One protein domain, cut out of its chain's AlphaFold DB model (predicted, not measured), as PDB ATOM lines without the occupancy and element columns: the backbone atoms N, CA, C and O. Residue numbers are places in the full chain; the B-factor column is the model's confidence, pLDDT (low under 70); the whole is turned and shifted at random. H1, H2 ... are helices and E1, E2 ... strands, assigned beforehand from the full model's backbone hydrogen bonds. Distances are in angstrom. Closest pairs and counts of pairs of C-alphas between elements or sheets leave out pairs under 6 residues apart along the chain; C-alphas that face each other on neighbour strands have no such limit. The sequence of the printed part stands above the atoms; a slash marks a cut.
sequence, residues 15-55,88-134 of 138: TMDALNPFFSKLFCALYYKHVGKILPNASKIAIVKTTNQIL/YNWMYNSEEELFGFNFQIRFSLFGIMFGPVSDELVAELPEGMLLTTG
ATOM      1  N   THR A  15      -3.646  19.230  46.765       85.25
ATOM      2  CA  THR A  15      -3.634  19.561  45.334       85.25
ATOM      3  C   THR A  15      -5.008  20.047  44.875       85.25
ATOM      4  O   THR A  15      -5.098  21.013  44.120       85.25
ATOM      5  N   MET A  16      -6.090  19.423  45.350       84.75
ATOM      6  CA  MET A  16      -7.455  19.872  45.060       84.75
ATOM      7  C   MET A  16      -7.730  21.260  45.642       84.75
ATOM      8  O   MET A  16      -8.326  22.101  44.963       84.75
ATOM      9  N   ASP A  17      -7.276  21.525  46.863       85.75
ATOM     10  CA  ASP A  17      -7.447  22.805  47.548       85.75
ATOM     11  C   ASP A  17      -6.615  23.909  46.882       85.75
ATOM     12  O   ASP A  17      -7.091  25.032  46.718       85.75
ATOM     13  N   ALA A  18      -5.426  23.585  46.365       87.94
ATOM     14  CA  ALA A  18      -4.602  24.515  45.593       87.94
ATOM     15  C   ALA A  18      -5.292  25.020  44.308       87.94
ATOM     16  O   ALA A  18      -4.944  26.082  43.790       87.94
ATOM     17  N   LEU A  19      -6.308  24.306  43.805       89.44
ATOM     18  CA  LEU A  19      -7.122  24.745  42.666       89.44
ATOM     19  C   LEU A  19      -8.244  25.723  43.057       89.44
ATOM     20  O   LEU A  19      -8.881  26.296  42.174       89.44
ATOM     21  N   ASN A  20      -8.512  25.945  44.346       90.31
ATOM     22  CA  ASN A  20      -9.588  26.830  44.812       90.31
ATOM     23  C   ASN A  20      -9.521  28.256  44.224       90.31
ATOM     24  O   ASN A  20     -10.552  28.742  43.748       90.31
ATOM     25  N   PRO A  21      -8.348  28.918  44.134       91.00
ATOM     26  CA  PRO A  21      -8.249  30.232  43.496       91.00
ATOM     27  C   PRO A  21      -8.597  30.212  42.003       91.00
ATOM     28  O   PRO A  21      -9.153  31.180  41.484       91.00
ATOM     29  N   PHE A  22      -8.280  29.117  41.302       92.50
ATOM     30  CA  PHE A  22      -8.669  28.934  39.904       92.50
ATOM     31  C   PHE A  22     -10.191  28.828  39.777       92.50
ATOM     32  O   PHE A  22     -10.782  29.539  38.966       92.50
ATOM     33  N   PHE A  23     -10.836  28.017  40.619       93.25
ATOM     34  CA  PHE A  23     -12.288  27.846  40.592       93.25
ATOM     35  C   PHE A  23     -13.051  29.114  40.966       93.25
ATOM     36  O   PHE A  23     -14.021  29.451  40.294       93.25
ATOM     37  N   SER A  24     -12.583  29.862  41.966       93.38
ATOM     38  CA  SER A  24     -13.168  31.160  42.323       93.38
ATOM     39  C   SER A  24     -13.144  32.129  41.128       93.38
ATOM     40  O   SER A  24     -14.168  32.705  40.761       93.38
ATOM     41  N   LYS A  25     -12.007  32.228  40.421       94.19
ATOM     42  CA  LYS A  25     -11.894  33.048  39.201       94.19
ATOM     43  C   LYS A  25     -12.775  32.539  38.063       94.19
ATOM     44  O   LYS A  25     -13.382  33.352  37.367       94.19
ATOM     45  N   LEU A  26     -12.844  31.223  37.868       94.81
ATOM     46  CA  LEU A  26     -13.703  30.609  36.857       94.81
ATOM     47  C   LEU A  26     -15.175  30.941  37.122       94.81
ATOM     48  O   LEU A  26     -15.867  31.370  36.204       94.81
ATOM     49  N   PHE A  27     -15.626  30.822  38.371       95.56
ATOM     50  CA  PHE A  27     -16.985  31.177  38.765       95.56
ATOM     51  C   PHE A  27     -17.289  32.643  38.474       95.56
ATOM     52  O   PHE A  27     -18.262  32.929  37.784       95.56
ATOM     53  N   CYS A  28     -16.428  33.568  38.910       95.25
ATOM     54  CA  CYS A  28     -16.602  34.993  38.625       95.25
ATOM     55  C   CYS A  28     -16.670  35.280  37.119       95.25
ATOM     56  O   CYS A  28     -17.500  36.074  36.676       95.25
ATOM     57  N   ALA A  29     -15.817  34.631  36.321       95.69
ATOM     58  CA  ALA A  29     -15.796  34.809  34.874       95.69
ATOM     59  C   ALA A  29     -17.085  34.301  34.214       95.69
ATOM     60  O   ALA A  29     -17.639  34.990  33.356       95.69
ATOM     61  N   LEU A  30     -17.577  33.124  34.612       95.56
ATOM     62  CA  LEU A  30     -18.814  32.555  34.076       95.56
ATOM     63  C   LEU A  30     -20.053  33.324  34.540       95.56
ATOM     64  O   LEU A  30     -20.934  33.586  33.722       95.56
ATOM     65  N   TYR A  31     -20.084  33.754  35.803       95.75
ATOM     66  CA  TYR A  31     -21.125  34.627  36.337       95.75
ATOM     67  C   TYR A  31     -21.213  35.915  35.516       95.75
ATOM     68  O   TYR A  31     -22.261  36.229  34.957       95.75
ATOM     69  N   TYR A  32     -20.089  36.616  35.337       96.25
ATOM     70  CA  TYR A  32     -20.053  37.830  34.525       96.25
ATOM     71  C   TYR A  32     -20.460  37.565  33.071       96.25
ATOM     72  O   TYR A  32     -21.223  38.332  32.488       96.25
ATOM     73  N   LYS A  33     -19.989  36.457  32.487       95.81
ATOM     74  CA  LYS A  33     -20.273  36.097  31.096       95.81
ATOM     75  C   LYS A  33     -21.766  35.895  30.824       95.81
ATOM     76  O   LYS A  33     -22.214  36.291  29.750       95.81
ATOM     77  N   HIS A  34     -22.489  35.256  31.743       95.00
ATOM     78  CA  HIS A  34     -23.879  34.838  31.521       95.00
ATOM     79  C   HIS A  34     -24.907  35.752  32.180       95.00
ATOM     80  O   HIS A  34     -25.968  35.977  31.609       95.00
ATOM     81  N   VAL A  35     -24.586  36.316  33.344       94.56
ATOM     82  CA  VAL A  35     -25.481  37.214  34.088       94.56
ATOM     83  C   VAL A  35     -25.255  38.680  33.693       94.56
ATOM     84  O   VAL A  35     -26.143  39.511  33.855       94.56
ATOM     85  N   GLY A  36     -24.071  39.026  33.175       95.19
ATOM     86  CA  GLY A  36     -23.714  40.409  32.832       95.19
ATOM     87  C   GLY A  36     -23.501  41.316  34.051       95.19
ATOM     88  O   GLY A  36     -23.388  42.530  33.904       95.19
ATOM     89  N   LYS A  37     -23.442  40.735  35.255       93.31
ATOM     90  CA  LYS A  37     -23.205  41.427  36.525       93.31
ATOM     91  C   LYS A  37     -21.817  41.092  37.063       93.31
ATOM     92  O   LYS A  37     -21.287  40.008  36.831       93.31
ATOM     93  N   ILE A  38     -21.234  42.016  37.819       92.88
ATOM     94  CA  ILE A  38     -20.031  41.743  38.608       92.88
ATOM     95  C   ILE A  38     -20.484  41.111  39.922       92.88
ATOM     96  O   ILE A  38     -21.320  41.682  40.619       92.88
ATOM     97  N   LEU A  39     -19.941  39.938  40.249       92.00
ATOM     98  CA  LEU A  39     -20.228  39.288  41.524       92.00
ATOM     99  C   LEU A  39     -19.710  40.174  42.677       92.00
ATOM    100  O   LEU A  39     -18.552  40.607  42.611       92.00
ATOM    101  N   PRO A  40     -20.515  40.451  43.721       88.38
ATOM    102  CA  PRO A  40     -20.092  41.291  44.834       88.38
ATOM    103  C   PRO A  40     -18.807  40.786  45.498       88.38
ATOM    104  O   PRO A  40     -18.550  39.579  45.567       88.38
ATOM    105  N   ASN A  41     -17.997  41.714  46.011       86.44
ATOM    106  CA  ASN A  41     -16.824  41.359  46.806       86.44
ATOM    107  C   ASN A  41     -17.240  40.556  48.053       86.44
ATOM    108  O   ASN A  41     -18.331  40.773  48.577       86.44
ATOM    109  N   ALA A  42     -16.371  39.661  48.529       85.19
ATOM    110  CA  ALA A  42     -16.632  38.777  49.666       85.19
ATOM    111  C   ALA A  42     -17.846  37.843  49.484       85.19
ATOM    112  O   ALA A  42     -18.368  37.307  50.461       85.19
ATOM    113  N   SER A  43     -18.276  37.603  48.239       90.38
ATOM    114  CA  SER A  43     -19.330  36.630  47.957       90.38
ATOM    115  C   SER A  43     -18.852  35.222  48.285       90.38
ATOM    116  O   SER A  43     -17.720  34.836  47.981       90.38
ATOM    117  N   LYS A  44     -19.742  34.438  48.882       92.31
ATOM    118  CA  LYS A  44     -19.511  33.035  49.199       92.31
ATOM    119  C   LYS A  44     -19.999  32.163  48.048       92.31
ATOM    120  O   LYS A  44     -21.086  32.378  47.519       92.31
ATOM    121  N   ILE A  45     -19.188  31.193  47.655       93.62
ATOM    122  CA  ILE A  45     -19.459  30.248  46.573       93.62
ATOM    123  C   ILE A  45     -19.307  28.846  47.142       93.62
ATOM    124  O   ILE A  45     -18.274  28.525  47.724       93.62
ATOM    125  N   ALA A  46     -20.306  28.000  46.939       91.75
ATOM    126  CA  ALA A  46     -20.196  26.584  47.226       91.75
ATOM    127  C   ALA A  46     -19.571  25.851  46.032       91.75
ATOM    128  O   ALA A  46     -19.906  26.130  44.877       91.75
ATOM    129  N   ILE A  47     -18.674  24.907  46.298       90.69
ATOM    130  CA  ILE A  47     -18.062  24.018  45.315       90.69
ATOM    131  C   ILE A  47     -18.038  22.585  45.835       90.69
ATOM    132  O   ILE A  47     -17.587  22.301  46.941       90.69
ATOM    133  N   VAL A  48     -18.443  21.662  44.972       87.38
ATOM    134  CA  VAL A  48     -18.175  20.234  45.124       87.38
ATOM    135  C   VAL A  48     -17.422  19.793  43.892       87.38
ATOM    136  O   VAL A  48     -17.850  20.062  42.774       87.38
ATOM    137  N   LYS A  49     -16.283  19.136  44.079       86.75
ATOM    138  CA  LYS A  49     -15.453  18.670  42.972       86.75
ATOM    139  C   LYS A  49     -14.813  17.340  43.310       86.75
ATOM    140  O   LYS A  49     -14.449  17.091  44.455       86.75
ATOM    141  N   THR A  50     -14.671  16.501  42.302       83.19
ATOM    142  CA  THR A  50     -14.143  15.152  42.448       83.19
ATOM    143  C   THR A  50     -13.316  14.768  41.234       83.19
ATOM    144  O   THR A  50     -13.524  15.271  40.126       83.19
ATOM    145  N   THR A  51     -12.373  13.864  41.454       82.62
ATOM    146  CA  THR A  51     -11.628  13.199  40.393       82.62
ATOM    147  C   THR A  51     -12.075  11.755  40.278       82.62
ATOM    148  O   THR A  51     -12.449  11.143  41.276       82.62
ATOM    149  N   ASN A  52     -11.972  11.179  39.081       72.38
ATOM    150  CA  ASN A  52     -12.318   9.772  38.834       72.38
ATOM    151  C   ASN A  52     -13.792   9.455  39.135       72.38
ATOM    152  O   ASN A  52     -14.104   8.434  39.745       72.38
ATOM    153  N   GLN A  53     -14.705  10.343  38.732       70.06
ATOM    154  CA  GLN A  53     -16.127  10.074  38.883       70.06
ATOM    155  C   GLN A  53     -16.483   8.793  38.116       70.06
ATOM    156  O   GLN A  53     -16.317   8.729  36.898       70.06
ATOM    157  N   ILE A  54     -16.939   7.766  38.841       62.84
ATOM    158  CA  ILE A  54     -17.486   6.556  38.228       62.84
ATOM    159  C   ILE A  54     -18.800   6.981  37.590       62.84
ATOM    160  O   ILE A  54     -19.782   7.259  38.276       62.84
ATOM    161  N   LEU A  55     -18.768   7.121  36.271       63.75
ATOM    162  CA  LEU A  55     -19.947   7.432  35.491       63.75
ATOM    163  C   LEU A  55     -20.864   6.209  35.523       63.75
ATOM    164  O   LEU A  55     -20.412   5.088  35.277       63.75
ATOM    165  N   TYR A  88     -19.463  22.613  30.378       91.81
ATOM    166  CA  TYR A  88     -20.261  23.046  31.519       91.81
ATOM    167  C   TYR A  88     -21.711  23.318  31.124       91.81
ATOM    168  O   TYR A  88     -21.979  23.829  30.036       91.81
ATOM    169  N   ASN A  89     -22.632  23.041  32.042       91.25
ATOM    170  CA  ASN A  89     -24.003  23.537  31.993       91.25
ATOM    171  C   ASN A  89     -24.191  24.548  33.113       91.25
ATOM    172  O   ASN A  89     -23.662  24.360  34.206       91.25
ATOM    173  N   TRP A  90     -24.958  25.602  32.865       92.62
ATOM    174  CA  TRP A  90     -25.199  26.649  33.851       92.62
ATOM    175  C   TRP A  90     -26.685  26.950  34.015       92.62
ATOM    176  O   TRP A  90     -27.500  26.651  33.147       92.62
ATOM    177  N   MET A  91     -27.021  27.562  35.141       92.88
ATOM    178  CA  MET A  91     -28.339  28.088  35.458       92.88
ATOM    179  C   MET A  91     -28.198  29.424  36.179       92.88
ATOM    180  O   MET A  91     -27.181  29.703  36.820       92.88
ATOM    181  N   TYR A  92     -29.236  30.243  36.085       93.12
ATOM    182  CA  TYR A  92     -29.362  31.463  36.865       93.12
ATOM    183  C   TYR A  92     -30.819  31.640  37.283       93.12
ATOM    184  O   TYR A  92     -31.698  31.696  36.425       93.12
ATOM    185  N   ASN A  93     -31.061  31.716  38.590       91.00
ATOM    186  CA  ASN A  93     -32.339  32.116  39.155       91.00
ATOM    187  C   ASN A  93     -32.277  33.616  39.467       91.00
ATOM    188  O   ASN A  93     -31.536  34.041  40.349       91.00
ATOM    189  N   SER A  94     -33.044  34.428  38.738       89.94
ATOM    190  CA  SER A  94     -33.068  35.876  38.952       89.94
ATOM    191  C   SER A  94     -33.802  36.304  40.221       89.94
ATOM    192  O   SER A  94     -33.532  37.401  40.698       89.94
ATOM    193  N   GLU A  95     -34.725  35.490  40.739       89.00
ATOM    194  CA  GLU A  95     -35.495  35.804  41.952       89.00
ATOM    195  C   GLU A  95     -34.632  35.659  43.208       89.00
ATOM    196  O   GLU A  95     -34.660  36.513  44.087       89.00
ATOM    197  N   GLU A  96     -33.814  34.608  43.250       87.06
ATOM    198  CA  GLU A  96     -32.892  34.313  44.355       87.06
ATOM    199  C   GLU A  96     -31.477  34.867  44.112       87.06
ATOM    200  O   GLU A  96     -30.581  34.677  44.929       87.06
ATOM    201  N   GLU A  97     -31.252  35.500  42.956       90.19
ATOM    202  CA  GLU A  97     -29.935  35.889  42.427       90.19
ATOM    203  C   GLU A  97     -28.881  34.761  42.435       90.19
ATOM    204  O   GLU A  97     -27.675  35.017  42.429       90.19
ATOM    205  N   LEU A  98     -29.324  33.504  42.381       91.00
ATOM    206  CA  LEU A  98     -28.472  32.326  42.469       91.00
ATOM    207  C   LEU A  98     -27.962  31.912  41.087       91.00
ATOM    208  O   LEU A  98     -28.731  31.578  40.186       91.00
ATOM    209  N   PHE A  99     -26.645  31.869  40.925       93.75
ATOM    210  CA  PHE A  99     -25.978  31.314  39.754       93.75
ATOM    211  C   PHE A  99     -25.352  29.969  40.095       93.75
ATOM    212  O   PHE A  99     -24.716  29.815  41.135       93.75
ATOM    213  N   GLY A 100     -25.476  29.001  39.195       92.75
ATOM    214  CA  GLY A 100     -24.858  27.695  39.364       92.75
ATOM    215  C   GLY A 100     -24.361  27.132  38.048       92.75
ATOM    216  O   GLY A 100     -24.922  27.413  36.990       92.75
ATOM    217  N   PHE A 101     -23.311  26.324  38.100       92.62
ATOM    218  CA  PHE A 101     -22.885  25.528  36.959       92.62
ATOM    219  C   PHE A 101     -22.245  24.219  37.398       92.62
ATOM    220  O   PHE A 101     -21.579  24.145  38.430       92.62
ATOM    221  N   ASN A 102     -22.426  23.185  36.587       91.00
ATOM    222  CA  ASN A 102     -21.598  21.992  36.648       91.00
ATOM    223  C   ASN A 102     -20.513  22.099  35.597       91.00
ATOM    224  O   ASN A 102     -20.692  22.768  34.587       91.00
ATOM    225  N   PHE A 103     -19.380  21.465  35.834       89.94
ATOM    226  CA  PHE A 103     -18.274  21.506  34.904       89.94
ATOM    227  C   PHE A 103     -17.568  20.166  34.825       89.94
ATOM    228  O   PHE A 103     -17.517  19.392  35.782       89.94
ATOM    229  N   GLN A 104     -16.945  19.960  33.677       88.44
ATOM    230  CA  GLN A 104     -15.969  18.925  33.426       88.44
ATOM    231  C   GLN A 104     -14.739  19.566  32.805       88.44
ATOM    232  O   GLN A 104     -14.819  20.285  31.810       88.44
ATOM    233  N   ILE A 105     -13.585  19.292  33.402       88.38
ATOM    234  CA  ILE A 105     -12.282  19.623  32.841       88.38
ATOM    235  C   ILE A 105     -11.659  18.312  32.378       88.38
ATOM    236  O   ILE A 105     -11.370  17.421  33.182       88.38
ATOM    237  N   ARG A 106     -11.444  18.204  31.064       84.75
ATOM    238  CA  ARG A 106     -10.989  16.977  30.396       84.75
ATOM    239  C   ARG A 106     -11.887  15.794  30.777       84.75
ATOM    240  O   ARG A 106     -13.099  15.921  30.729       84.75
ATOM    241  N   PHE A 107     -11.319  14.649  31.136       72.88
ATOM    242  CA  PHE A 107     -12.059  13.453  31.558       72.88
ATOM    243  C   PHE A 107     -11.811  13.112  33.030       72.88
ATOM    244  O   PHE A 107     -12.102  12.004  33.467       72.88
ATOM    245  N   SER A 108     -11.210  14.033  33.784       79.44
ATOM    246  CA  SER A 108     -10.593  13.715  35.071       79.44
ATOM    247  C   SER A 108     -11.129  14.525  36.237       79.44
ATOM    248  O   SER A 108     -11.042  14.038  37.359       79.44
ATOM    249  N   LEU A 109     -11.675  15.721  36.003       86.56
ATOM    250  CA  LEU A 109     -12.142  16.603  37.066       86.56
ATOM    251  C   LEU A 109     -13.556  17.084  36.780       86.56
ATOM    252  O   LEU A 109     -13.819  17.706  35.752       86.56
ATOM    253  N   PHE A 110     -14.435  16.811  37.731       86.31
ATOM    254  CA  PHE A 110     -15.858  17.086  37.658       86.31
ATOM    255  C   PHE A 110     -16.256  17.915  38.862       86.31
ATOM    256  O   PHE A 110     -15.654  17.784  39.932       86.31
ATOM    257  N   GLY A 111     -17.275  18.747  38.718       87.75
ATOM    258  CA  GLY A 111     -17.800  19.455  39.865       87.75
ATOM    259  C   GLY A 111     -19.041  20.270  39.586       87.75
ATOM    260  O   GLY A 111     -19.494  20.400  38.453       87.75
ATOM    261  N   ILE A 112     -19.576  20.812  40.669       89.06
ATOM    262  CA  ILE A 112     -20.719  21.709  40.710       89.06
ATOM    263  C   ILE A 112     -20.302  22.910  41.547       89.06
ATOM    264  O   ILE A 112     -19.656  22.760  42.586       89.06
ATOM    265  N   MET A 113     -20.658  24.101  41.085       92.56
ATOM    266  CA  MET A 113     -20.482  25.344  41.814       92.56
ATOM    267  C   MET A 113     -21.781  26.126  41.825       92.56
ATOM    268  O   MET A 113     -22.484  26.150  40.816       92.56
ATOM    269  N   PHE A 114     -22.075  26.807  42.927       92.69
ATOM    270  CA  PHE A 114     -23.209  27.720  43.001       92.69
ATOM    271  C   PHE A 114     -22.966  28.859  43.989       92.69
ATOM    272  O   PHE A 114     -22.200  28.736  44.943       92.69
ATOM    273  N   GLY A 115     -23.607  29.991  43.729       93.56
ATOM    274  CA  GLY A 115     -23.562  31.168  44.575       93.56
ATOM    275  C   GLY A 115     -24.123  32.419  43.885       93.56
ATOM    276  O   GLY A 115     -24.521  32.349  42.721       93.56
ATOM    277  N   PRO A 116     -24.122  33.576  44.562       93.62
ATOM    278  CA  PRO A 116     -23.729  33.747  45.960       93.62
ATOM    279  C   PRO A 116     -24.612  32.916  46.906       93.62
ATOM    280  O   PRO A 116     -25.808  32.779  46.673       93.62
ATOM    281  N   VAL A 117     -24.014  32.304  47.932       91.25
ATOM    282  CA  VAL A 117     -24.753  31.549  48.961       91.25
ATOM    283  C   VAL A 117     -24.994  32.411  50.199       91.25
ATOM    284  O   VAL A 117     -24.119  33.193  50.580       91.25
ATOM    285  N   SER A 118     -26.170  32.267  50.815       87.56
ATOM    286  CA  SER A 118     -26.519  32.972  52.053       87.56
ATOM    287  C   SER A 118     -25.786  32.386  53.264       87.56
ATOM    288  O   SER A 118     -25.302  31.253  53.222       87.56
ATOM    289  N   ASP A 119     -25.705  33.147  54.356       86.25
ATOM    290  CA  ASP A 119     -25.046  32.693  55.585       86.25
ATOM    291  C   ASP A 119     -25.757  31.492  56.223       86.25
ATOM    292  O   ASP A 119     -25.094  30.625  56.792       86.25
ATOM    293  N   GLU A 120     -27.081  31.401  56.076       84.94
ATOM    294  CA  GLU A 120     -27.865  30.251  56.529       84.94
ATOM    295  C   GLU A 120     -27.470  28.988  55.763       84.94
ATOM    296  O   GLU A 120     -27.145  27.973  56.375       84.94
ATOM    297  N   LEU A 121     -27.405  29.068  54.428       81.50
ATOM    298  CA  LEU A 121     -27.026  27.924  53.598       81.50
ATOM    299  C   LEU A 121     -25.583  27.489  53.871       81.50
ATOM    300  O   LEU A 121     -25.280  26.302  53.877       81.50
ATOM    301  N   VAL A 122     -24.688  28.440  54.149       83.75
ATOM    302  CA  VAL A 122     -23.290  28.155  54.503       83.75
ATOM    303  C   VAL A 122     -23.178  27.281  55.748       83.75
ATOM    304  O   VAL A 122     -22.295  26.427  55.793       83.75
ATOM    305  N   ALA A 123     -24.056  27.464  56.737       81.00
ATOM    306  CA  ALA A 123     -24.053  26.662  57.959       81.00
ATOM    307  C   ALA A 123     -24.450  25.194  57.717       81.00
ATOM    308  O   ALA A 123     -24.097  24.325  58.513       81.00
ATOM    309  N   GLU A 124     -25.160  24.916  56.623       83.19
ATOM    310  CA  GLU A 124     -25.606  23.573  56.237       83.19
ATOM    311  C   GLU A 124     -24.621  22.863  55.295       83.19
ATOM    312  O   GLU A 124     -24.710  21.648  55.094       83.19
ATOM    313  N   LEU A 125     -23.667  23.599  54.711       79.56
ATOM    314  CA  LEU A 125     -22.692  23.029  53.790       79.56
ATOM    315  C   LEU A 125     -21.620  22.214  54.534       79.56
ATOM    316  O   LEU A 125     -21.064  22.675  55.533       79.56
ATOM    317  N   PRO A 126     -21.245  21.031  54.011       79.69
ATOM    318  CA  PRO A 126     -20.090  20.289  54.492       79.69
ATOM    319  C   PRO A 126     -18.799  21.119  54.488       79.69
ATOM    320  O   PRO A 126     -18.553  21.943  53.601       79.69
ATOM    321  N   GLU A 127     -17.927  20.842  55.458       76.12
ATOM    322  CA  GLU A 127     -16.623  21.494  55.564       76.12
ATOM    323  C   GLU A 127     -15.796  21.303  54.277       76.12
ATOM    324  O   GLU A 127     -15.737  20.215  53.700       76.12
ATOM    325  N   GLY A 128     -15.145  22.375  53.814       73.62
ATOM    326  CA  GLY A 128     -14.324  22.364  52.596       73.62
ATOM    327  C   GLY A 128     -15.084  22.622  51.291       73.62
ATOM    328  O   GLY A 128     -14.451  22.689  50.239       73.62
ATOM    329  N   MET A 129     -16.407  22.823  51.334       82.50
ATOM    330  CA  MET A 129     -17.193  23.207  50.152       82.50
ATOM    331  C   MET A 129     -17.246  24.718  49.908       82.50
ATOM    332  O   MET A 129     -17.756  25.145  48.880       82.50
ATOM    333  N   LEU A 130     -16.738  25.549  50.820       84.25
ATOM    334  CA  LEU A 130     -16.881  27.000  50.732       84.25
ATOM    335  C   LEU A 130     -15.650  27.677  50.117       84.25
ATOM    336  O   LEU A 130     -14.530  27.520  50.599       84.25
ATOM    337  N   LEU A 131     -15.878  28.503  49.099       81.81
ATOM    338  CA  LEU A 131     -14.932  29.473  48.558       81.81
ATOM    339  C   LEU A 131     -15.439  30.889  48.821       81.81
ATOM    340  O   LEU A 131     -16.637  31.151  48.771       81.81
ATOM    341  N   THR A 132     -14.525  31.829  49.020       78.69
ATOM    342  CA  THR A 132     -14.840  33.259  49.104       78.69
ATOM    343  C   THR A 132     -14.223  34.001  47.927       78.69
ATOM    344  O   THR A 132     -13.088  33.724  47.525       78.69
ATOM    345  N   THR A 133     -14.961  34.946  47.353       71.50
ATOM    346  CA  THR A 133     -14.424  35.869  46.352       71.50
ATOM    347  C   THR A 133     -13.765  37.058  47.028       71.50
ATOM    348  O   THR A 133     -14.224  37.540  48.058       71.50
ATOM    349  N   GLY A 134     -12.662  37.527  46.455       58.50
ATOM    350  CA  GLY A 134     -11.833  38.564  47.066       58.50
ATOM    351  C   GLY A 134     -10.531  38.006  47.632       58.50
ATOM    352  O   GLY A 134     -10.380  36.813  47.891       58.50
TER     353      GLY A 134
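AT A GLANCE: This is residues 15 to 55 and 88 to 134 of the 138 residues of an uncharacterized protein of Hyphomonas sp (UniProt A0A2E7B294). One twisted sheet of five strands makes a slab, and the long helix H2 crosses one of its faces, two layers of helix on sheet. The short H3 sits by the edge strand E5, and tiny H1 leads into H2. The 88 printed residues hold H1 H2 E1 E2 E3 E4 H3 E5 along the chain, class mixed; the sheet's order is E2 E3 E4 E1 E5, all antiparallel. The whole is compact, radius of gyration of the C-alphas 12.7 A, spanning 34 by 27 by 22 A.

IN THESE COORDINATES: The strands are E2, residues 88 to 93; E3, 98 to 105, 22.7 A long; E4, 109 to 115, 20.0 A; E1, 44 to 51, 23.1 A; and E5, 130 to 132, ending at C-alpha 132 (-14.840, 33.259, 49.104). H2, residues 20 to 35, runs 21.8 A from C-alpha 20 (-9.588, 26.830, 44.812). H1 is residues 15 to 18 and H3 residues 119 to 124.

HOW THE PARTS SIT: E2 E3 E4 form a meander, each strand the antiparallel neighbour of the one before, with hairpins E2 and E3, E3 and E4; N 91 and O 100 are 2.8 A apart, N 101 and O 113 2.8 A. E1 pairs with E4 over residues 46 to 51, N 48 to O 112 2.9 A, and with E5 over 44 to 46, N 45 to O 131 2.8 A. E4, H3, E5 make a split strand-helix-strand unit, E1 between its strands, its crossover right-handed. H2 is on the sheet at a height of 8.8 A, across the strands, 65 degrees to E1 on the local plane; its closest C-alphas to E5 are Ser 24 and Leu 131, 6.7 A. H3 only grazes the sheet with residues 119 to 122. In H2 every O i to N i+4 pair is within hydrogen-bond range, in H3 1 of 2; H1 is too short for one.

THE WHOLE: Residues 56 to 87 are not printed; C-alphas 55 and 88 are 16.1 A apart across the cut. Of the links printed whole, none is long. Residues 54, 55 and 134 have pLDDT under 70.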